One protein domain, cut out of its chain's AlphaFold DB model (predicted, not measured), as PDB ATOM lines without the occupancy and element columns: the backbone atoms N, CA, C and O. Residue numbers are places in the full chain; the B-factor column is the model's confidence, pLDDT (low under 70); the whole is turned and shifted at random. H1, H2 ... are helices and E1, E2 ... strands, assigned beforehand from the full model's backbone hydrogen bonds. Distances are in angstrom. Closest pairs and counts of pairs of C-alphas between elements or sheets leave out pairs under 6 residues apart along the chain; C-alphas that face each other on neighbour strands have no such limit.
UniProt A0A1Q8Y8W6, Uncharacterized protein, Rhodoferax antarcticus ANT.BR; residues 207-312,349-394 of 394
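What this domain is: This is residues 207 to 312 and 349 to 394 of the 394 residues of an uncharacterized protein of Rhodoferax antarcticus ANT.BR (UniProt A0A1Q8Y8W6). Two twisted four-stranded sheets lie face to face as a sandwich, and a thin tail, residues 376 to 394, sticks out from one end with the helix H1 near its tip. The sheets run E1 E2 E3 E4 and E5 E6 E7 E8, both antiparallel. The printed part has 152 residues with eight named strands, then H1; it is mostly strand, with under half of the residues in named elements. It is loose, with a radius of gyration of the C-alphas of 21.6 A, and spans 87 by 28 by 25 A; without the tail the body spans 53 by 29 by 25 A.

How they stand to each other: E1, residues 215 to 221, E2, 236 to 242, E3, 251 to 255, and E4, 263 to 267, form a meander, each strand the antiparallel neighbour of the one before. Within hydrogen-bond range are N 218 and O 239, 2.9 A, N 240 and O 252, 2.8 A, and N 253 and O 265, 2.8 A. A tight link leads to the other sheet, where E5, residues 272 to 278, E6, 281 to 292, and E7, 295 to 307, form a second meander, with N 275 and O 283 at 2.9 A and N 286 and O 301 at 2.8 A. E8, residues 363 to 371, is antiparallel to E7, with N 300 and O 366 at 2.8 A. Between the sheets, the closest C-alphas of E1 and E8 are those of Met 220 and Ala 366, 5.6 A. H1, residues 383 to 392, is on neither sheet; its O i to N i+4 pairs are all within hydrogen-bond range.

Where its parts are: E1 begins at C-alpha 215 (282.847, 221.233, 199.859). E6 measures 36.3 A and E7 36.0 A; E7 bends by 57 degrees at residue 304. H1 ends at C-alpha 392 (272.650, 261.942, 182.748).

The domain as a whole: Residues 313 to 348 are not printed; C-alphas 312 and 349 are 17.8 A apart. The links E1 to E2 and E8 to H1 are long. Mean pLDDT of the printed part is 74.0, with 49 residues under 70, among them residues 371 to 394.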
ATOM      1  N   HIS A 207     270.340 225.745 189.809       50.00
ATOM      2  CA  HIS A 207     271.307 224.797 190.324       50.00
ATOM      3  C   HIS A 207     271.930 225.414 191.568       50.00
ATOM      4  O   HIS A 207     272.203 226.614 191.570       50.00
ATOM      5  N   ALA A 208     272.138 224.617 192.619       53.47
ATOM      6  CA  ALA A 208     272.783 225.102 193.830       53.47
ATOM      7  C   ALA A 208     274.103 225.788 193.440       53.47
ATOM      8  O   ALA A 208     275.063 225.123 193.032       53.47
ATOM      9  N   THR A 209     274.108 227.121 193.491       62.53
ATOM     10  CA  THR A 209     275.292 227.933 193.255       62.53
ATOM     11  C   THR A 209     276.266 227.602 194.357       62.53
ATOM     12  O   THR A 209     275.927 227.596 195.546       62.53
ATOM     13  N   CYS A 210     277.464 227.218 193.954       66.56
ATOM     14  CA  CYS A 210     278.410 226.651 194.872       66.56
ATOM     15  C   CYS A 210     279.409 227.724 195.312       66.56
ATOM     16  O   CYS A 210     279.975 228.455 194.501       66.56
ATOM     17  N   ASN A 211     279.590 227.877 196.622       76.31
ATOM     18  CA  ASN A 211     280.480 228.896 197.162       76.31
ATOM     19  C   ASN A 211     281.926 228.419 197.017       76.31
ATOM     20  O   ASN A 211     282.262 227.316 197.456       76.31
ATOM     21  N   ILE A 212     282.793 229.255 196.442       76.50
ATOM     22  CA  ILE A 212     284.216 228.934 196.278       76.50
ATOM     23  C   ILE A 212     284.822 228.563 197.642       76.50
ATOM     24  O   ILE A 212     284.628 229.251 198.644       76.50
ATOM     25  N   GLY A 213     285.546 227.445 197.680       76.31
ATOM     26  CA  GLY A 213     286.151 226.883 198.887       76.31
ATOM     27  C   GLY A 213     285.220 226.003 199.729       76.31
ATOM     28  O   GLY A 213     285.712 225.315 200.623       76.31
ATOM     29  N   GLN A 214     283.911 225.963 199.455       79.12
ATOM     30  CA  GLN A 214     283.004 225.021 200.118       79.12
ATOM     31  C   GLN A 214     283.050 223.642 199.460       79.12
ATOM     32  O   GLN A 214     283.189 223.506 198.241       79.12
ATOM     33  N   ALA A 215     282.935 222.613 200.297       82.94
ATOM     34  CA  ALA A 215     282.847 221.233 199.859       82.94
ATOM     35  C   ALA A 215     281.386 220.832 199.636       82.94
ATOM     36  O   ALA A 215     280.520 221.104 200.466       82.94
ATOM     37  N   TYR A 216     281.149 220.132 198.536       85.12
ATOM     38  CA  TYR A 216     279.863 219.576 198.145       85.12
ATOM     39  C   TYR A 216     280.023 218.085 197.920       85.12
ATOM     40  O   TYR A 216     281.103 217.611 197.559       85.12
ATOM     41  N   SER A 217     278.946 217.339 198.128       88.38
ATOM     42  CA  SER A 217     278.947 215.906 197.892       88.38
ATOM     43  C   SER A 217     277.599 215.426 197.395       88.38
ATOM     44  O   SER A 217     276.562 215.860 197.896       88.38
ATOM     45  N   VAL A 218     277.630 214.452 196.495       86.31
ATOM     46  CA  VAL A 218     276.499 213.567 196.239       86.31
ATOM     47  C   VAL A 218     276.816 212.195 196.813       86.31
ATOM     48  O   VAL A 218     277.944 211.709 196.718       86.31
ATOM     49  N   SER A 219     275.817 211.564 197.413       89.06
ATOM     50  CA  SER A 219     275.920 210.196 197.898       89.06
ATOM     51  C   SER A 219     274.762 209.375 197.368       89.06
ATOM     52  O   SER A 219     273.618 209.825 197.434       89.06
ATOM     53  N   MET A 220     275.042 208.162 196.912       86.44
ATOM     54  CA  MET A 220     274.014 207.205 196.542       86.44
ATOM     55  C   MET A 220     274.257 205.875 197.235       86.44
ATOM     56  O   MET A 220     275.357 205.328 197.198       86.44
ATOM     57  N   TRP A 221     273.203 205.367 197.859       84.06
ATOM     58  CA  TRP A 221     273.185 204.053 198.478       84.06
ATOM     59  C   TRP A 221     272.596 203.055 197.501       84.06
ATOM     60  O   TRP A 221     271.621 203.356 196.813       84.06
ATOM     61  N   SER A 222     273.162 201.858 197.471       72.69
ATOM     62  CA  SER A 222     272.554 200.733 196.789       72.69
ATOM     63  C   SER A 222     272.204 199.654 197.799       72.69
ATOM     64  O   SER A 222     273.000 199.288 198.657       72.69
ATOM     65  N   THR A 223     271.000 199.105 197.671       57.31
ATOM     66  CA  THR A 223     270.564 197.921 198.425       57.31
ATOM     67  C   THR A 223     271.001 196.625 197.749       57.31
ATOM     68  O   THR A 223     270.520 195.551 198.101       57.31
ATOM     69  N   SER A 224     271.873 196.706 196.746       53.16
ATOM     70  CA  SER A 224     272.177 195.626 195.811       53.16
ATOM     71  C   SER A 224     272.900 194.406 196.392       53.16
ATOM     72  O   SER A 224     273.251 193.493 195.648       53.16
ATOM     73  N   GLY A 225     273.102 194.349 197.708       52.91
ATOM     74  CA  GLY A 225     273.683 193.183 198.365       52.91
ATOM     75  C   GLY A 225     275.201 193.081 198.223       52.91
ATOM     76  O   GLY A 225     275.746 192.021 198.517       52.91
ATOM     77  N   MET A 226     275.885 194.166 197.850       56.50
ATOM     78  CA  MET A 226     277.353 194.223 197.783       56.50
ATOM     79  C   MET A 226     278.023 193.963 199.143       56.50
ATOM     80  O   MET A 226     279.096 193.391 199.220       56.50
ATOM     81  N   GLY A 227     277.364 194.238 200.268       52.88
ATOM     82  CA  GLY A 227     277.853 193.811 201.584       52.88
ATOM     83  C   GLY A 227     277.796 192.293 201.838       52.88
ATOM     84  O   GLY A 227     278.378 191.823 202.821       52.88
ATOM     85  N   SER A 228     277.104 191.525 200.985       54.81
ATOM     86  CA  SER A 228     276.831 190.081 201.148       54.81
ATOM     87  C   SER A 228     277.681 189.184 200.240       54.81
ATOM     88  O   SER A 228     277.668 187.966 200.405       54.81
ATOM     89  N   ASP A 229     278.434 189.764 199.306       60.03
ATOM     90  CA  ASP A 229     279.220 189.063 198.277       60.03
ATOM     91  C   ASP A 229     280.648 188.680 198.737       60.03
ATOM     92  O   ASP A 229     281.481 188.220 197.954       60.03
ATOM     93  N   GLY A 230     280.938 188.857 200.029       66.69
ATOM     94  CA  GLY A 230     282.259 188.629 200.617       66.69
ATOM     95  C   GLY A 230     283.210 189.829 200.529       66.69
ATOM     96  O   GLY A 230     284.242 189.816 201.204       66.69
ATOM     97  N   CYS A 231     282.851 190.892 199.801       73.25
ATOM     98  CA  CYS A 231     283.627 192.129 199.710       73.25
ATOM     99  C   CYS A 231     283.423 193.080 200.888       73.25
ATOM    100  O   CYS A 231     284.155 194.061 200.986       73.25
ATOM    101  N   GLN A 232     282.500 192.758 201.803       77.94
ATOM    102  CA  GLN A 232     282.277 193.452 203.075       77.94
ATOM    103  C   GLN A 232     282.385 194.985 202.935       77.94
ATOM    104  O   GLN A 232     283.169 195.622 203.633       77.94
ATOM    105  N   GLY A 233     281.642 195.581 202.006       80.94
ATOM    106  CA  GLY A 233     281.685 197.011 201.694       80.94
ATOM    107  C   GLY A 233     281.183 197.269 200.277       80.94
ATOM    108  O   GLY A 233     280.783 196.331 199.591       80.94
ATOM    109  N   GLY A 234     281.225 198.524 199.824       82.12
ATOM    110  CA  GLY A 234     280.721 198.874 198.494       82.12
ATOM    111  C   GLY A 234     279.249 199.274 198.430       82.12
ATOM    112  O   GLY A 234     278.718 199.461 197.346       82.12
ATOM    113  N   ASP A 235     278.565 199.393 199.559       83.00
ATOM    114  CA  ASP A 235     277.115 199.600 199.622       83.00
ATOM    115  C   ASP A 235     276.694 201.039 199.295       83.00
ATOM    116  O   ASP A 235     275.520 201.313 199.038       83.00
ATOM    117  N   HIS A 236     277.639 201.978 199.300       86.50
ATOM    118  CA  HIS A 236     277.381 203.347 198.876       86.50
ATOM    119  C   HIS A 236     278.505 203.911 198.022       86.50
ATOM    120  O   HIS A 236     279.661 203.509 198.124       86.50
ATOM    121  N   LEU A 237     278.167 204.915 197.229       90.56
ATOM    122  CA  LEU A 237     279.116 205.775 196.551       90.56
ATOM    123  C   LEU A 237     278.946 207.200 197.072       90.56
ATOM    124  O   LEU A 237     277.838 207.729 197.056       90.56
ATOM    125  N   ILE A 238     280.045 207.822 197.482       92.88
ATOM    126  CA  ILE A 238     280.143 209.259 197.737       92.88
ATOM    127  C   ILE A 238     281.041 209.853 196.656       92.88
ATOM    128  O   ILE A 238     282.129 209.340 196.410       92.88
ATOM    129  N   ALA A 239     280.604 210.933 196.022       91.56
ATOM    130  CA  ALA A 239     281.456 211.791 195.212       91.56
ATOM    131  C   ALA A 239     281.457 213.182 195.841       91.56
ATOM    132  O   ALA A 239     280.396 213.760 196.066       91.56
ATOM    133  N   GLN A 240     282.642 213.693 196.149       92.50
ATOM    134  CA  GLN A 240     282.859 214.960 196.830       92.50
ATOM    135  C   GLN A 240     283.778 215.846 195.996       92.50
ATOM    136  O   GLN A 240     284.751 215.379 195.404       92.50
ATOM    137  N   TRP A 241     283.493 217.139 195.981       89.00
ATOM    138  CA  TRP A 241     284.331 218.144 195.344       89.00
ATOM    139  C   TRP A 241     284.359 219.410 196.181       89.00
ATOM    140  O   TRP A 241     283.477 219.659 196.999       89.00
ATOM    141  N   THR A 242     285.403 220.205 195.990       85.69
ATOM    142  CA  THR A 242     285.453 221.572 196.512       85.69
ATOM    143  C   THR A 242     285.208 222.513 195.357       85.69
ATOM    144  O   THR A 242     285.785 222.337 194.284       85.69
ATOM    145  N   CYS A 243     284.356 223.503 195.571       79.12
ATOM    146  CA  CYS A 243     284.116 224.508 194.560       79.12
ATOM    147  C   CYS A 243     285.333 225.399 194.373       79.12
ATOM    148  O   CYS A 243     285.918 225.903 195.333       79.12
ATOM    149  N   THR A 244     285.733 225.562 193.119       77.94
ATOM    150  CA  THR A 244     286.898 226.354 192.726       77.94
ATOM    151  C   THR A 244     286.528 227.224 191.535       77.94
ATOM    152  O   THR A 244     285.503 227.004 190.902       77.94
ATOM    153  N   THR A 245     287.381 228.183 191.193       73.69
ATOM    154  CA  THR A 245     287.248 228.965 189.956       73.69
ATOM    155  C   THR A 245     287.664 228.186 188.702       73.69
ATOM    156  O   THR A 245     287.648 228.737 187.607       73.69
ATOM    157  N   SER A 246     288.089 226.924 188.841       74.69
ATOM    158  CA  SER A 246     288.498 226.084 187.719       74.69
ATOM    159  C   SER A 246     287.307 225.338 187.124       74.69
ATOM    160  O   SER A 246     286.558 224.693 187.853       74.69
ATOM    161  N   ASP A 247     287.222 225.302 185.793       70.38
ATOM    162  CA  ASP A 247     286.264 224.461 185.054       70.38
ATOM    163  C   ASP A 247     286.543 222.948 185.184       70.38
ATOM    164  O   ASP A 247     285.799 222.120 184.661       70.38
ATOM    165  N   TYR A 248     287.618 222.566 185.879       76.38
ATOM    166  CA  TYR A 248     288.038 221.182 186.072       76.38
ATOM    167  C   TYR A 248     288.022 220.824 187.564       76.38
ATOM    168  O   TYR A 248     289.081 220.774 188.201       76.38
ATOM    169  N   PRO A 249     286.838 220.575 188.156       79.31
ATOM    170  CA  PRO A 249     286.751 220.210 189.560       79.31
ATOM    171  C   PRO A 249     287.466 218.882 189.815       79.31
ATOM    172  O   PRO A 249     287.302 217.895 189.092       79.31
ATOM    173  N   VAL A 250     288.254 218.847 190.887       83.00
ATOM    174  CA  VAL A 250     288.859 217.610 191.377       83.00
ATOM    175  C   VAL A 250     287.808 216.866 192.194       83.00
ATOM    176  O   VAL A 250     287.394 217.336 193.253       83.00
ATOM    177  N   ILE A 251     287.382 215.703 191.699       91.81
ATOM    178  CA  ILE A 251     286.394 214.860 192.373       91.81
ATOM    179  C   ILE A 251     287.119 213.790 193.191       91.81
ATOM    180  O   ILE A 251     287.934 213.031 192.662       91.81
ATOM    181  N   ALA A 252     286.809 213.708 194.478       94.44
ATOM    182  CA  ALA A 252     287.180 212.598 195.342       94.44
ATOM    183  C   ALA A 252     285.983 211.650 195.471       94.44
ATOM    184  O   ALA A 252     284.883 212.078 195.811       94.44
ATOM    185  N   MET A 253     286.186 210.369 195.184       95.50
ATOM    186  CA  MET A 253     285.145 209.348 195.258       95.50
ATOM    187  C   MET A 253     285.463 208.343 196.358       95.50
ATOM    188  O   MET A 253     286.635 208.020 196.579       95.50
ATOM    189  N   ALA A 254     284.425 207.847 197.027       94.69
ATOM    190  CA  ALA A 254     284.567 206.886 198.103       94.69
ATOM    191  C   ALA A 254     283.417 205.902 198.251       94.69
ATOM    192  O   ALA A 254     282.314 206.100 197.747       94.69
ATOM    193  N   THR A 255     283.715 204.826 198.975       91.44
ATOM    194  CA  THR A 255     282.756 203.806 199.390       91.44
ATOM    195  C   THR A 255     283.091 203.263 200.770       91.44
ATOM    196  O   THR A 255     284.256 203.307 201.186       91.44
ATOM    197  N   ASN A 256     282.099 202.701 201.458       88.94
ATOM    198  CA  ASN A 256     282.303 202.047 202.742       88.94
ATOM    199  C   ASN A 256     283.144 200.771 202.625       88.94
ATOM    200  O   ASN A 256     283.085 200.021 201.651       88.94
ATOM    201  N   SER A 257     283.863 200.480 203.707       86.69
ATOM    202  CA  SER A 257     284.520 199.201 203.974       86.69
ATOM    203  C   SER A 257     284.135 198.753 205.383       86.69
ATOM    204  O   SER A 257     284.284 199.502 206.346       86.69
ATOM    205  N   LYS A 258     283.591 197.546 205.535       79.06
ATOM    206  CA  LYS A 258     283.121 197.030 206.824       79.06
ATOM    207  C   LYS A 258     284.294 196.916 207.794       79.06
ATOM    208  O   LYS A 258     285.316 196.304 207.493       79.06
ATOM    209  N   GLY A 259     284.126 197.501 208.977       74.25
ATOM    210  CA  GLY A 259     285.156 197.517 210.017       74.25
ATOM    211  C   GLY A 259     286.291 198.520 209.783       74.25
ATOM    212  O   GLY A 259     287.206 198.565 210.597       74.25
ATOM    213  N   ASN A 260     286.232 199.330 208.721       78.44
ATOM    214  CA  ASN A 260     287.195 200.390 208.428       78.44
ATOM    215  C   ASN A 260     286.476 201.707 208.092       78.44
ATOM    216  O   ASN A 260     285.251 201.763 208.004       78.44
ATOM    217  N   SER A 261     287.250 202.774 207.904       87.75
ATOM    218  CA  SER A 261     286.758 204.013 207.300       87.75
ATOM    219  C   SER A 261     286.485 203.837 205.804       87.75
ATOM    220  O   SER A 261     287.000 202.909 205.168       87.75
ATOM    221  N   ASP A 262     285.748 204.787 205.228       91.31
ATOM    222  CA  ASP A 262     285.539 204.870 203.785       91.31
ATOM    223  C   ASP A 262     286.869 204.887 203.019       91.31
ATOM    224  O   ASP A 262     287.911 205.354 203.503       91.31
ATOM    225  N   ARG A 263     286.840 204.333 201.810       92.50
ATOM    226  CA  ARG A 263     288.009 204.181 200.944       92.50
ATOM    227  C   ARG A 263     287.932 205.215 199.847       92.50
ATOM    228  O   ARG A 263     287.033 205.156 199.025       92.50
ATOM    229  N   TRP A 264     288.878 206.144 199.855       94.69
ATOM    230  CA  TRP A 264     288.866 207.319 198.996       94.69
ATOM    231  C   TRP A 264     289.876 207.198 197.861       94.69
ATOM    232  O   TRP A 264     290.986 206.695 198.054       94.69
ATOM    233  N   ALA A 265     289.527 207.741 196.700       93.81
ATOM    234  CA  ALA A 265     290.492 208.120 195.679       93.81
ATOM    235  C   ALA A 265     290.087 209.423 194.999       93.81
ATOM    236  O   ALA A 265     288.909 209.703 194.794       93.81
ATOM    237  N   VAL A 266     291.093 210.195 194.601       93.81
ATOM    238  CA  VAL A 266     290.908 211.325 193.695       93.81
ATOM    239  C   VAL A 266     290.798 210.783 192.274       93.81
ATOM    240  O   VAL A 266     291.680 210.056 191.815       93.81
ATOM    241  N   VAL A 267     289.713 211.128 191.586       91.38
ATOM    242  CA  VAL A 267     289.396 210.647 190.240       91.38
ATOM    243  C   VAL A 267     289.258 211.857 189.322       91.38
ATOM    244  O   VAL A 267     288.210 212.508 189.318       91.38
ATOM    245  N   PRO A 268     290.299 212.195 188.543       88.00
ATOM    246  CA  PRO A 268     290.197 213.266 187.564       88.00
ATOM    247  C   PRO A 268     289.058 213.004 186.574       88.00
ATOM    248  O   PRO A 268     288.739 211.853 186.265       88.00
ATOM    249  N   THR A 269     288.471 214.071 186.051       84.88
ATOM    250  CA  THR A 269     287.449 213.990 185.005       84.88
ATOM    251  C   THR A 269     287.927 213.142 183.822       84.88
ATOM    252  O   THR A 269     289.065 213.274 183.370       84.88
ATOM    253  N   GLY A 270     287.064 212.244 183.342       84.94
ATOM    254  CA  GLY A 270     287.341 211.326 182.234       84.94
ATOM    255  C   GLY A 270     288.256 210.152 182.592       84.94
ATOM    256  O   GLY A 270     288.598 209.361 181.715       84.94
ATOM    257  N   ASN A 271     288.664 210.020 183.858       88.56
ATOM    258  CA  ASN A 271     289.574 208.975 184.315       88.56
ATOM    259  C   ASN A 271     288.894 207.988 185.271       88.56
ATOM    260  O   ASN A 271     287.735 208.134 185.667       88.56
ATOM    261  N   SER A 272     289.646 206.946 185.633       90.31
ATOM    262  CA  SER A 272     289.229 205.967 186.633       90.31
ATOM    263  C   SER A 272     290.338 205.680 187.637       90.31
ATOM    264  O   SER A 272     291.520 205.712 187.293       90.31
ATOM    265  N   ALA A 273     289.948 205.379 188.870       92.19
ATOM    266  CA  ALA A 273     290.848 204.980 189.945       92.19
ATOM    267  C   ALA A 273     290.363 203.675 190.572       92.19
ATOM    268  O   ALA A 273     289.175 203.363 190.521       92.19
ATOM    269  N   VAL A 274     291.279 202.906 191.162       90.50
ATOM    270  CA  VAL A 274     290.950 201.654 191.851       90.50
ATOM    271  C   VAL A 274     291.470 201.708 193.278       90.50
ATOM    272  O   VAL A 274     292.641 202.018 193.496       90.50
ATOM    273  N   VAL A 275     290.616 201.366 194.239       90.50
ATOM    274  CA  VAL A 275     290.958 201.290 195.664       90.50
ATOM    275  C   VAL A 275     290.600 199.924 196.228       90.50
ATOM    276  O   VAL A 275     289.630 199.300 195.809       90.50
ATOM    277  N   GLN A 276     291.380 199.443 197.193       88.75
ATOM    278  CA  GLN A 276     291.066 198.202 197.897       88.75
ATOM    279  C   GLN A 276     289.984 198.467 198.947       88.75
ATOM    280  O   GLN A 276     290.208 199.261 199.863       88.75
ATOM    281  N   VAL A 277     288.852 197.770 198.859       87.19
ATOM    282  CA  VAL A 277     287.744 197.912 199.814       87.19
ATOM    283  C   VAL A 277     288.009 197.057 201.041       87.19
ATOM    284  O   VAL A 277     288.287 197.587 202.117       87.19
ATOM    285  N   TYR A 278     288.023 195.740 200.863       85.19
ATOM    286  CA  TYR A 278     288.289 194.773 201.920       85.19
ATOM    287  C   TYR A 278     288.813 193.470 201.311       85.19
ATOM    288  O   TYR A 278     288.372 193.056 200.239       85.19
ATOM    289  N   GLY A 279     289.766 192.814 201.980       83.38
ATOM    290  CA  GLY A 279     290.315 191.537 201.516       83.38
ATOM    291  C   GLY A 279     290.830 191.596 200.070       83.38
ATOM    292  O   GLY A 279     291.699 192.404 199.748       83.38
ATOM    293  N   GLY A 280     290.303 190.729 199.204       81.38
ATOM    294  CA  GLY A 280     290.623 190.680 197.771       81.38
ATOM    295  C   GLY A 280     289.749 191.569 196.879       81.38
ATOM    296  O   GLY A 280     289.904 191.511 195.660       81.38
ATOM    297  N   CYS A 281     288.850 192.364 197.460       84.38
ATOM    298  CA  CYS A 281     287.893 193.178 196.723       84.38
ATOM    299  C   CYS A 281     288.335 194.628 196.575       84.38
ATOM    300  O   CYS A 281     288.948 195.232 197.465       84.38
ATOM    301  N   TYR A 282     287.980 195.189 195.429       88.06
ATOM    302  CA  TYR A 282     288.383 196.509 194.993       88.06
ATOM    303  C   TYR A 282     287.179 197.249 194.423       88.06
ATOM    304  O   TYR A 282     286.316 196.650 193.786       88.06
ATOM    305  N   ALA A 283     287.158 198.559 194.633       89.06
ATOM    306  CA  ALA A 283     286.237 199.464 193.979       89.06
ATOM    307  C   ALA A 283     286.975 200.176 192.853       89.06
ATOM    308  O   ALA A 283     288.060 200.724 193.060       89.06
ATOM    309  N   ARG A 284     286.378 200.171 191.665       91.50
ATOM    310  CA  ARG A 284     286.771 201.007 190.541       91.50
ATOM    311  C   ARG A 284     285.813 202.184 190.457       91.50
ATOM    312  O   ARG A 284     284.615 202.000 190.259       91.50
ATOM    313  N   TYR A 285     286.360 203.381 190.561       93.88
ATOM    314  CA  TYR A 285     285.642 204.633 190.390       93.88
ATOM    315  C   TYR A 285     285.869 205.184 188.994       93.88
ATOM    316  O   TYR A 285     286.994 205.145 188.500       93.88
ATOM    317  N   THR A 286     284.822 205.723 188.384       94.25
ATOM    318  CA  THR A 286     284.883 206.449 187.115       94.25
ATOM    319  C   THR A 286     284.141 207.766 187.277       94.25
ATOM    320  O   THR A 286     282.999 207.779 187.737       94.25
ATOM    321  N   ASN A 287     284.804 208.859 186.908       93.25
ATOM    322  CA  ASN A 287     284.259 210.207 186.993       93.25
ATOM    323  C   ASN A 287     284.098 210.789 185.586       93.25
ATOM    324  O   ASN A 287     285.091 211.020 184.894       93.25
ATOM    325  N   THR A 288     282.863 211.100 185.207       91.81
ATOM    326  CA  THR A 288     282.552 211.869 184.001       91.81
ATOM    327  C   THR A 288     281.887 213.169 184.422       91.81
ATOM    328  O   THR A 288     280.688 213.191 184.676       91.81
ATOM    329  N   THR A 289     282.663 214.247 184.511       88.50
ATOM    330  CA  THR A 289     282.158 215.588 184.827       88.50
ATOM    331  C   THR A 289     282.359 216.513 183.633       88.50
ATOM    332  O   THR A 289     283.464 216.615 183.114       88.50
ATOM    333  N   THR A 290     281.313 217.210 183.208       85.81
ATOM    334  CA  THR A 290     281.378 218.212 182.139       85.81
ATOM    335  C   THR A 290     280.929 219.544 182.701       85.81
ATOM    336  O   THR A 290     279.853 219.610 183.287       85.81
ATOM    337  N   CYS A 291     281.728 220.589 182.501       80.62
ATOM    338  CA  CYS A 291     281.404 221.947 182.919       80.62
ATOM    339  C   CYS A 291     281.286 222.864 181.696       80.62
ATOM    340  O   CYS A 291     282.131 222.818 180.801       80.62
ATOM    341  N   LEU A 292     280.239 223.686 181.653       78.44
ATOM    342  CA  LEU A 292     280.007 224.703 180.631       78.44
ATOM    343  C   LEU A 292     279.551 225.994 181.316       78.44
ATOM    344  O   LEU A 292     278.525 226.003 181.985       78.44
ATOM    345  N   ASN A 293     280.298 227.087 181.138       73.50
ATOM    346  CA  ASN A 293     279.997 228.395 181.744       73.50
ATOM    347  C   ASN A 293     279.814 228.337 183.273       73.50
ATOM    348  O   ASN A 293     278.940 228.998 183.829       73.50
ATOM    349  N   GLY A 294     280.618 227.515 183.950       71.19
ATOM    350  CA  GLY A 294     280.498 227.279 185.384       71.19
ATOM    351  C   GLY A 294     279.351 226.348 185.785       71.19
ATOM    352  O   GLY A 294     279.294 225.965 186.940       71.19
ATOM    353  N   GLU A 295     278.477 225.894 184.891       77.44
ATOM    354  CA  GLU A 295     277.500 224.847 185.212       77.44
ATOM    355  C   GLU A 295     278.085 223.469 184.917       77.44
ATOM    356  O   GLU A 295     278.474 223.170 183.789       77.44
ATOM    357  N   CYS A 296     278.160 222.621 185.938       81.88
ATOM    358  CA  CYS A 296     278.744 221.295 185.862       81.88
ATOM    359  C   CYS A 296     277.689 220.197 186.029       81.88
ATOM    360  O   CYS A 296     276.828 220.235 186.911       81.88
ATOM    361  N   SER A 297     277.816 219.163 185.202       85.62
ATOM    362  CA  SER A 297     277.071 217.912 185.296       85.62
ATOM    363  C   SER A 297     278.049 216.756 185.467       85.62
ATOM    364  O   SER A 297     278.955 216.571 184.653       85.62
ATOM    365  N   GLY A 298     277.889 216.007 186.555       87.25
ATOM    366  CA  GLY A 298     278.723 214.878 186.937       87.25
ATOM    367  C   GLY A 298     277.953 213.562 186.926       87.25
ATOM    368  O   GLY A 298     276.832 213.470 187.431       87.25
ATOM    369  N   SER A 299     278.583 212.523 186.388       91.44
ATOM    370  CA  SER A 299     278.176 211.126 186.515       91.44
ATOM    371  C   SER A 299     279.320 210.337 187.140       91.44
ATOM    372  O   SER A 299     280.438 210.286 186.613       91.44
ATOM    373  N   TYR A 300     279.036 209.745 188.291       92.88
ATOM    374  CA  TYR A 300     279.996 209.072 189.147       92.88
ATOM    375  C   TYR A 300     279.608 207.607 189.234       92.88
ATOM    376  O   TYR A 300     278.593 207.259 189.832       92.88
ATOM    377  N   LEU A 301     280.415 206.743 188.632       91.81
ATOM    378  CA  LEU A 301     280.184 205.306 188.628       91.81
ATOM    379  C   LEU A 301     281.178 204.629 189.565       91.81
ATOM    380  O   LEU A 301     282.390 204.812 189.446       91.81
ATOM    381  N   MET A 302     280.664 203.785 190.447       90.81
ATOM    382  CA  MET A 302     281.436 202.790 191.168       90.81
ATOM    383  C   MET A 302     281.089 201.402 190.654       90.81
ATOM    384  O   MET A 302     279.919 201.074 190.464       90.81
ATOM    385  N   GLN A 303     282.115 200.577 190.499       88.75
ATOM    386  CA  GLN A 303     281.991 199.148 190.249       88.75
ATOM    387  C   GLN A 303     282.831 198.395 191.267       88.75
ATOM    388  O   GLN A 303     283.941 198.832 191.580       88.75
ATOM    389  N   ILE A 304     282.355 197.249 191.739       85.69
ATOM    390  CA  ILE A 304     283.135 196.389 192.632       85.69
ATOM    391  C   ILE A 304     283.457 195.063 191.976       85.69
ATOM    392  O   ILE A 304     282.689 194.505 191.197       85.69
ATOM    393  N   GLY A 305     284.663 194.595 192.261       82.94
ATOM    394  CA  GLY A 305     285.186 193.361 191.719       82.94
ATOM    395  C   GLY A 305     286.496 192.974 192.378       82.94
ATOM    396  O   GLY A 305     286.908 193.535 193.397       82.94
ATOM    397  N   ILE A 306     287.169 192.011 191.764       82.19
ATOM    398  CA  ILE A 306     288.479 191.537 192.195       82.19
ATOM    399  C   ILE A 306     289.527 191.961 191.169       82.19
ATOM    400  O   ILE A 306     289.255 192.140 189.981       82.19
ATOM    401  N   MET A 307     290.769 192.107 191.613       75.56
ATOM    402  CA  MET A 307     291.860 192.284 190.662       75.56
ATOM    403  C   MET A 307     292.156 190.942 190.008       75.56
ATOM    404  O   MET A 307     292.355 189.943 190.703       75.56
ATOM    405  N   LYS A 308     292.231 190.916 188.676       70.25
ATOM    406  CA  LYS A 308     292.732 189.742 187.969       70.25
ATOM    407  C   LYS A 308     294.173 189.548 188.395       70.25
ATOM    408  O   LYS A 308     295.031 190.368 188.071       70.25
ATOM    409  N   THR A 309     294.450 188.462 189.108       60.34
ATOM    410  CA  THR A 309     295.830 188.023 189.285       60.34
ATOM    411  C   THR A 309     296.433 187.858 187.894       60.34
ATOM    412  O   THR A 309     295.822 187.169 187.065       60.34
ATOM    413  N   PRO A 310     297.594 188.477 187.604       54.69
ATOM    414  CA  PRO A 310     298.361 188.119 186.424       54.69
ATOM    415  C   PRO A 310     298.451 186.599 186.421       54.69
ATOM    416  O   PRO A 310     298.731 186.016 187.474       54.69
ATOM    417  N   LYS A 311     298.114 185.962 185.293       48.50
ATOM    418  CA  LYS A 311     298.245 184.509 185.157       48.50
ATOM    419  C   LYS A 311     299.644 184.177 185.674       48.50
ATOM    420  O   LYS A 311     300.610 184.758 185.179       48.50
ATOM    421  N   ALA A 312     299.736 183.369 186.734       49.09
ATOM    422  CA  ALA A 312     301.031 182.922 187.227       49.09
ATOM    423  C   ALA A 312     301.779 182.370 186.012       49.09
ATOM    424  O   ALA A 312     301.154 181.653 185.228       49.09
ATOM    425  N   GLY A 349     296.402 198.971 189.081       69.38
ATOM    426  CA  GLY A 349     295.820 199.902 188.116       69.38
ATOM    427  C   GLY A 349     294.483 199.454 187.518       69.38
ATOM    428  O   GLY A 349     294.137 198.274 187.593       69.38
ATOM    429  N   PRO A 350     293.740 200.374 186.874       68.75
ATOM    430  CA  PRO A 350     292.403 200.104 186.331       68.75
ATOM    431  C   PRO A 350     292.362 198.980 185.292       68.75
ATOM    432  O   PRO A 350     291.366 198.275 185.193       68.75
ATOM    433  N   ALA A 351     293.448 198.784 184.539       69.31
ATOM    434  CA  ALA A 351     293.529 197.778 183.479       69.31
ATOM    435  C   ALA A 351     293.518 196.326 183.992       69.31
ATOM    436  O   ALA A 351     293.199 195.410 183.241       69.31
ATOM    437  N   ALA A 352     293.866 196.109 185.261       73.31
ATOM    438  CA  ALA A 352     293.870 194.783 185.873       73.31
ATOM    439  C   ALA A 352     292.643 194.523 186.763       73.31
ATOM    440  O   ALA A 352     292.515 193.446 187.347       73.31
ATOM    441  N   PHE A 353     291.735 195.495 186.853       78.19
ATOM    442  CA  PHE A 353     290.445 195.314 187.494       78.19
ATOM    443  C   PHE A 353     289.569 194.429 186.612       78.19
ATOM    444  O   PHE A 353     289.305 194.757 185.455       78.19
ATOM    445  N   VAL A 354     289.110 193.310 187.163       74.88
ATOM    446  CA  VAL A 354     288.068 192.507 186.536       74.88
ATOM    447  C   VAL A 354     286.837 192.622 187.400       74.88
ATOM    448  O   VAL A 354     286.782 192.147 188.535       74.88
ATOM    449  N   GLU A 355     285.824 193.254 186.825       70.81
ATOM    450  CA  GLU A 355     284.497 193.215 187.397       70.81
ATOM    451  C   GLU A 355     284.057 191.754 187.438       70.81
ATOM    452  O   GLU A 355     283.799 191.119 186.415       70.81
ATOM    453  N   THR A 356     284.037 191.196 188.640       64.94
ATOM    454  CA  THR A 356     283.409 189.901 188.861       64.94
ATOM    455  C   THR A 356     281.960 190.255 189.077       64.94
ATOM    456  O   THR A 356     281.583 190.674 190.161       64.94
ATOM    457  N   SER A 357     281.195 190.263 187.986       54.91
ATOM    458  CA  SER A 357     279.800 190.682 188.024       54.91
ATOM    459  C   SER A 357     279.052 189.843 189.057       54.91
ATOM    460  O   SER A 357     278.763 188.671 188.826       54.91
ATOM    461  N   PHE A 358     278.695 190.468 190.177       61.72
ATOM    462  CA  PHE A 358     277.678 189.970 191.102       61.72
ATOM    463  C   PHE A 358     276.258 190.273 190.565       61.72
ATOM    464  O   PHE A 358     275.298 190.376 191.322       61.72
ATOM    465  N   GLY A 359     276.119 190.468 189.245       60.28
ATOM    466  CA  GLY A 359     274.921 190.973 188.577       60.28
ATOM    467  C   GLY A 359     274.847 192.503 188.545       60.28
ATOM    468  O   GLY A 359     275.821 193.202 188.843       60.28
ATOM    469  N   ALA A 360     273.659 193.031 188.217       57.72
ATOM    470  CA  ALA A 360     273.354 194.472 188.221       57.72
ATOM    471  C   ALA A 360     273.646 195.146 189.572       57.72
ATOM    472  O   ALA A 360     273.779 196.362 189.652       57.72
ATOM    473  N   GLY A 361     273.784 194.340 190.625       62.94
ATOM    474  CA  GLY A 361     274.091 194.807 191.952       62.94
ATOM    475  C   GLY A 361     275.526 195.254 192.205       62.94
ATOM    476  O   GLY A 361     275.763 195.888 193.218       62.94
ATOM    477  N   SER A 362     276.471 194.982 191.306       72.19
ATOM    478  CA  SER A 362     277.893 195.330 191.484       72.19
ATOM    479  C   SER A 362     278.246 196.781 191.121       72.19
ATOM    480  O   SER A 362     279.420 197.161 191.169       72.19
ATOM    481  N   ARG A 363     277.247 197.591 190.737       84.19
ATOM    482  CA  ARG A 363     277.424 198.948 190.211       84.19
ATOM    483  C   ARG A 363     276.527 199.955 190.927       84.19
ATOM    484  O   ARG A 363     275.340 199.703 191.114       84.19
ATOM    485  N   ILE A 364     277.080 201.125 191.246       82.94
ATOM    486  CA  ILE A 364     276.341 202.275 191.786       82.94
ATOM    487  C   ILE A 364     276.690 203.506 190.955       82.94
ATOM    488  O   ILE A 364     277.870 203.827 190.816       82.94
ATOM    489  N   THR A 365     275.680 204.209 190.439       86.00
ATOM    490  CA  THR A 365     275.869 205.438 189.652       86.00
ATOM    491  C   THR A 365     275.215 206.630 190.333       86.00
ATOM    492  O   THR A 365     274.000 206.759 190.282       86.00
ATOM    493  N   ALA A 366     275.991 207.532 190.922       85.12
ATOM    494  CA  ALA A 366     275.466 208.800 191.415       85.12
ATOM    495  C   ALA A 366     275.555 209.867 190.315       85.12
ATOM    496  O   ALA A 366     276.593 209.996 189.664       85.12
ATOM    497  N   SER A 367     274.498 210.651 190.115       83.50
ATOM    498  CA  SER A 367     274.534 211.852 189.277       83.50
ATOM    499  C   SER A 367     274.477 213.106 190.145       83.50
ATOM    500  O   SER A 367     273.804 213.133 191.174       83.50
ATOM    501  N   GLY A 368     275.200 214.145 189.741       75.75
ATOM    502  CA  GLY A 368     275.217 215.432 190.423       75.75
ATOM    503  C   GLY A 368     275.161 216.572 189.418       75.75
ATOM    504  O   GLY A 368     275.850 216.541 188.403       75.75
ATOM    505  N   LEU A 369     274.349 217.582 189.710       74.12
ATOM    506  CA  LEU A 369     274.335 218.846 188.984       74.12
ATOM    507  C   LEU A 369     274.766 219.939 189.964       74.12
ATOM    508  O   LEU A 369     274.206 220.027 191.057       74.12
ATOM    509  N   PHE A 370     275.755 220.751 189.605       72.38
ATOM    510  CA  PHE A 370     276.258 221.824 190.466       72.38
ATOM    511  C   PHE A 370     276.772 222.995 189.637       72.38
ATOM    512  O   PHE A 370     277.322 222.795 188.561       72.38
ATOM    513  N   SER A 371     276.612 224.216 190.141       69.81
ATOM    514  CA  SER A 371     277.136 225.406 189.472       69.81
ATOM    515  C   SER A 371     278.365 225.930 190.207       69.81
ATOM    516  O   SER A 371     278.260 226.396 191.335       69.81
ATOM    517  N   MET A 372     279.522 225.817 189.558       69.25
ATOM    518  CA  MET A 372     280.798 226.481 189.850       69.25
ATOM    519  C   MET A 372     280.819 227.942 189.394       69.25
ATOM    520  O   MET A 372     281.783 228.648 189.695       69.25
ATOM    521  N   ALA A 373     279.802 228.401 188.652       61.59
ATOM    522  CA  ALA A 373     279.679 229.809 188.328       61.59
ATOM    523  C   ALA A 373     279.568 230.562 189.651       61.59
ATOM    524  O   ALA A 373     278.628 230.355 190.427       61.59
ATOM    525  N   GLU A 374     280.555 231.418 189.917       55.09
ATOM    526  CA  GLU A 374     280.444 232.376 190.999       55.09
ATOM    527  C   GLU A 374     279.091 233.054 190.817       55.09
ATOM    528  O   GLU A 374     278.718 233.429 189.697       55.09
ATOM    529  N   THR A 375     278.318 233.166 191.897       47.44
ATOM    530  CA  THR A 375     277.197 234.092 191.868       47.44
ATOM    531  C   THR A 375     277.865 235.443 191.701       47.44
ATOM    532  O   THR A 375     278.266 236.061 192.683       47.44
ATOM    533  N   ILE A 376     278.072 235.880 190.453       42.34
ATOM    534  CA  ILE A 376     278.310 237.275 190.156       42.34
ATOM    535  C   ILE A 376     277.044 237.882 190.711       42.34
ATOM    536  O   ILE A 376     275.977 237.773 190.102       42.34
ATOM    537  N   VAL A 377     277.136 238.388 191.940       39.50
ATOM    538  CA  VAL A 377     276.106 239.199 192.546       39.50
ATOM    539  C   VAL A 377     275.977 240.311 191.539       39.50
ATOM    540  O   VAL A 377     276.832 241.193 191.467       39.50
ATOM    541  N   LYS A 378     274.987 240.175 190.654       37.88
ATOM    542  CA  LYS A 378     274.659 241.184 189.667       37.88
ATOM    543  C   LYS A 378     274.521 242.422 190.535       37.88
ATOM    544  O   LYS A 378     273.678 242.363 191.438       37.88
ATOM    545  N   PRO A 379     275.414 243.426 190.403       36.28
ATOM    546  CA  PRO A 379     275.426 244.543 191.325       36.28
ATOM    547  C   PRO A 379     273.990 245.007 191.379       36.28
ATOM    548  O   PRO A 379     273.372 245.208 190.327       36.28
ATOM    549  N   THR A 380     273.409 244.976 192.574       37.34
ATOM    550  CA  THR A 380     272.041 245.423 192.751       37.34
ATOM    551  C   THR A 380     272.105 246.885 192.369       37.34
ATOM    552  O   THR A 380     272.615 247.704 193.127       37.34
ATOM    553  N   VAL A 381     271.732 247.184 191.126       41.25
ATOM    554  CA  VAL A 381     271.582 248.547 190.656       41.25
ATOM    555  C   VAL A 381     270.404 249.025 191.473       41.25
ATOM    556  O   VAL A 381     269.257 248.685 191.177       41.25
ATOM    557  N   ASP A 382     270.693 249.672 192.599       43.78
ATOM    558  CA  ASP A 382     269.640 250.250 193.401       43.78
ATOM    559  C   ASP A 382     268.882 251.248 192.509       43.78
ATOM    560  O   ASP A 382     269.390 251.766 191.503       43.78
ATOM    561  N   SER A 383     267.616 251.484 192.825       47.16
ATOM    562  CA  SER A 383     266.789 252.413 192.053       47.16
ATOM    563  C   SER A 383     267.410 253.819 191.971       47.16
ATOM    564  O   SER A 383     267.144 254.554 191.018       47.16
ATOM    565  N   THR A 384     268.290 254.173 192.911       48.69
ATOM    566  CA  THR A 384     269.070 255.416 192.933       48.69
ATOM    567  C   THR A 384     270.074 255.492 191.777       48.69
ATOM    568  O   THR A 384     270.179 256.521 191.111       48.69
ATOM    569  N   SER A 385     270.743 254.386 191.465       44.38
ATOM    570  CA  SER A 385     271.728 254.256 190.386       44.38
ATOM    571  C   SER A 385     271.066 254.314 189.004       44.38
ATOM    572  O   SER A 385     271.612 254.888 188.062       44.38
ATOM    573  N   CYS A 386     269.837 253.800 188.898       40.31
ATOM    574  CA  CYS A 386     269.027 253.882 187.681       40.31
ATOM    575  C   CYS A 386     268.511 255.317 187.426       40.31
ATOM    576  O   CYS A 386     268.483 255.789 186.289       40.31
ATOM    577  N   ASN A 387     268.177 256.057 188.491       46.47
ATOM    578  CA  ASN A 387     267.779 257.467 188.396       46.47
ATOM    579  C   ASN A 387     268.958 258.400 188.070       46.47
ATOM    580  O   ASN A 387     268.776 259.360 187.323       46.47
ATOM    581  N   ALA A 388     270.164 258.103 188.565       42.59
ATOM    582  CA  ALA A 388     271.372 258.854 188.219       42.59
ATOM    583  C   ALA A 388     271.735 258.718 186.727       42.59
ATOM    584  O   ALA A 388     272.125 259.698 186.096       42.59
ATOM    585  N   LEU A 389     271.534 257.534 186.140       40.31
ATOM    586  CA  LEU A 389     271.712 257.305 184.701       40.31
ATOM    587  C   LEU A 389     270.634 258.001 183.854       40.31
ATOM    588  O   LEU A 389     270.964 258.587 182.826       40.31
ATOM    589  N   LYS A 390     269.373 258.030 184.310       44.81
ATOM    590  CA  LYS A 390     268.305 258.810 183.652       44.81
ATOM    591  C   LYS A 390     268.554 260.316 183.677       44.81
ATOM    592  O   LYS A 390     268.255 260.981 182.695       44.81
ATOM    593  N   ALA A 391     269.107 260.844 184.768       45.28
ATOM    594  CA  ALA A 391     269.449 262.261 184.884       45.28
ATOM    595  C   ALA A 391     270.665 262.663 184.031       45.28
ATOM    596  O   ALA A 391     270.816 263.835 183.717       45.28
ATOM    597  N   TYR A 392     271.521 261.709 183.653       34.44
ATOM    598  CA  TYR A 392     272.650 261.942 182.748       34.44
ATOM    599  C   TYR A 392     272.252 261.855 181.261       34.44
ATOM    600  O   TYR A 392     272.982 262.322 180.391       34.44
ATOM    601  N   ALA A 393     271.110 261.224 180.963       38.56
ATOM    602  CA  ALA A 393     270.577 261.048 179.611       38.56
ATOM    603  C   ALA A 393     269.541 262.119 179.198       38.56
ATOM    604  O   ALA A 393     269.090 262.108 178.052       38.56
ATOM    605  N   GLN A 394     269.164 263.009 180.122       49.38
ATOM    606  CA  GLN A 394     268.381 264.231 179.886       49.38
ATOM    607  C   GLN A 394     269.319 265.432 179.838       49.38
ATOM    608  O   GLN A 394     269.038 266.347 179.032       49.38
TER     609      GLN A 394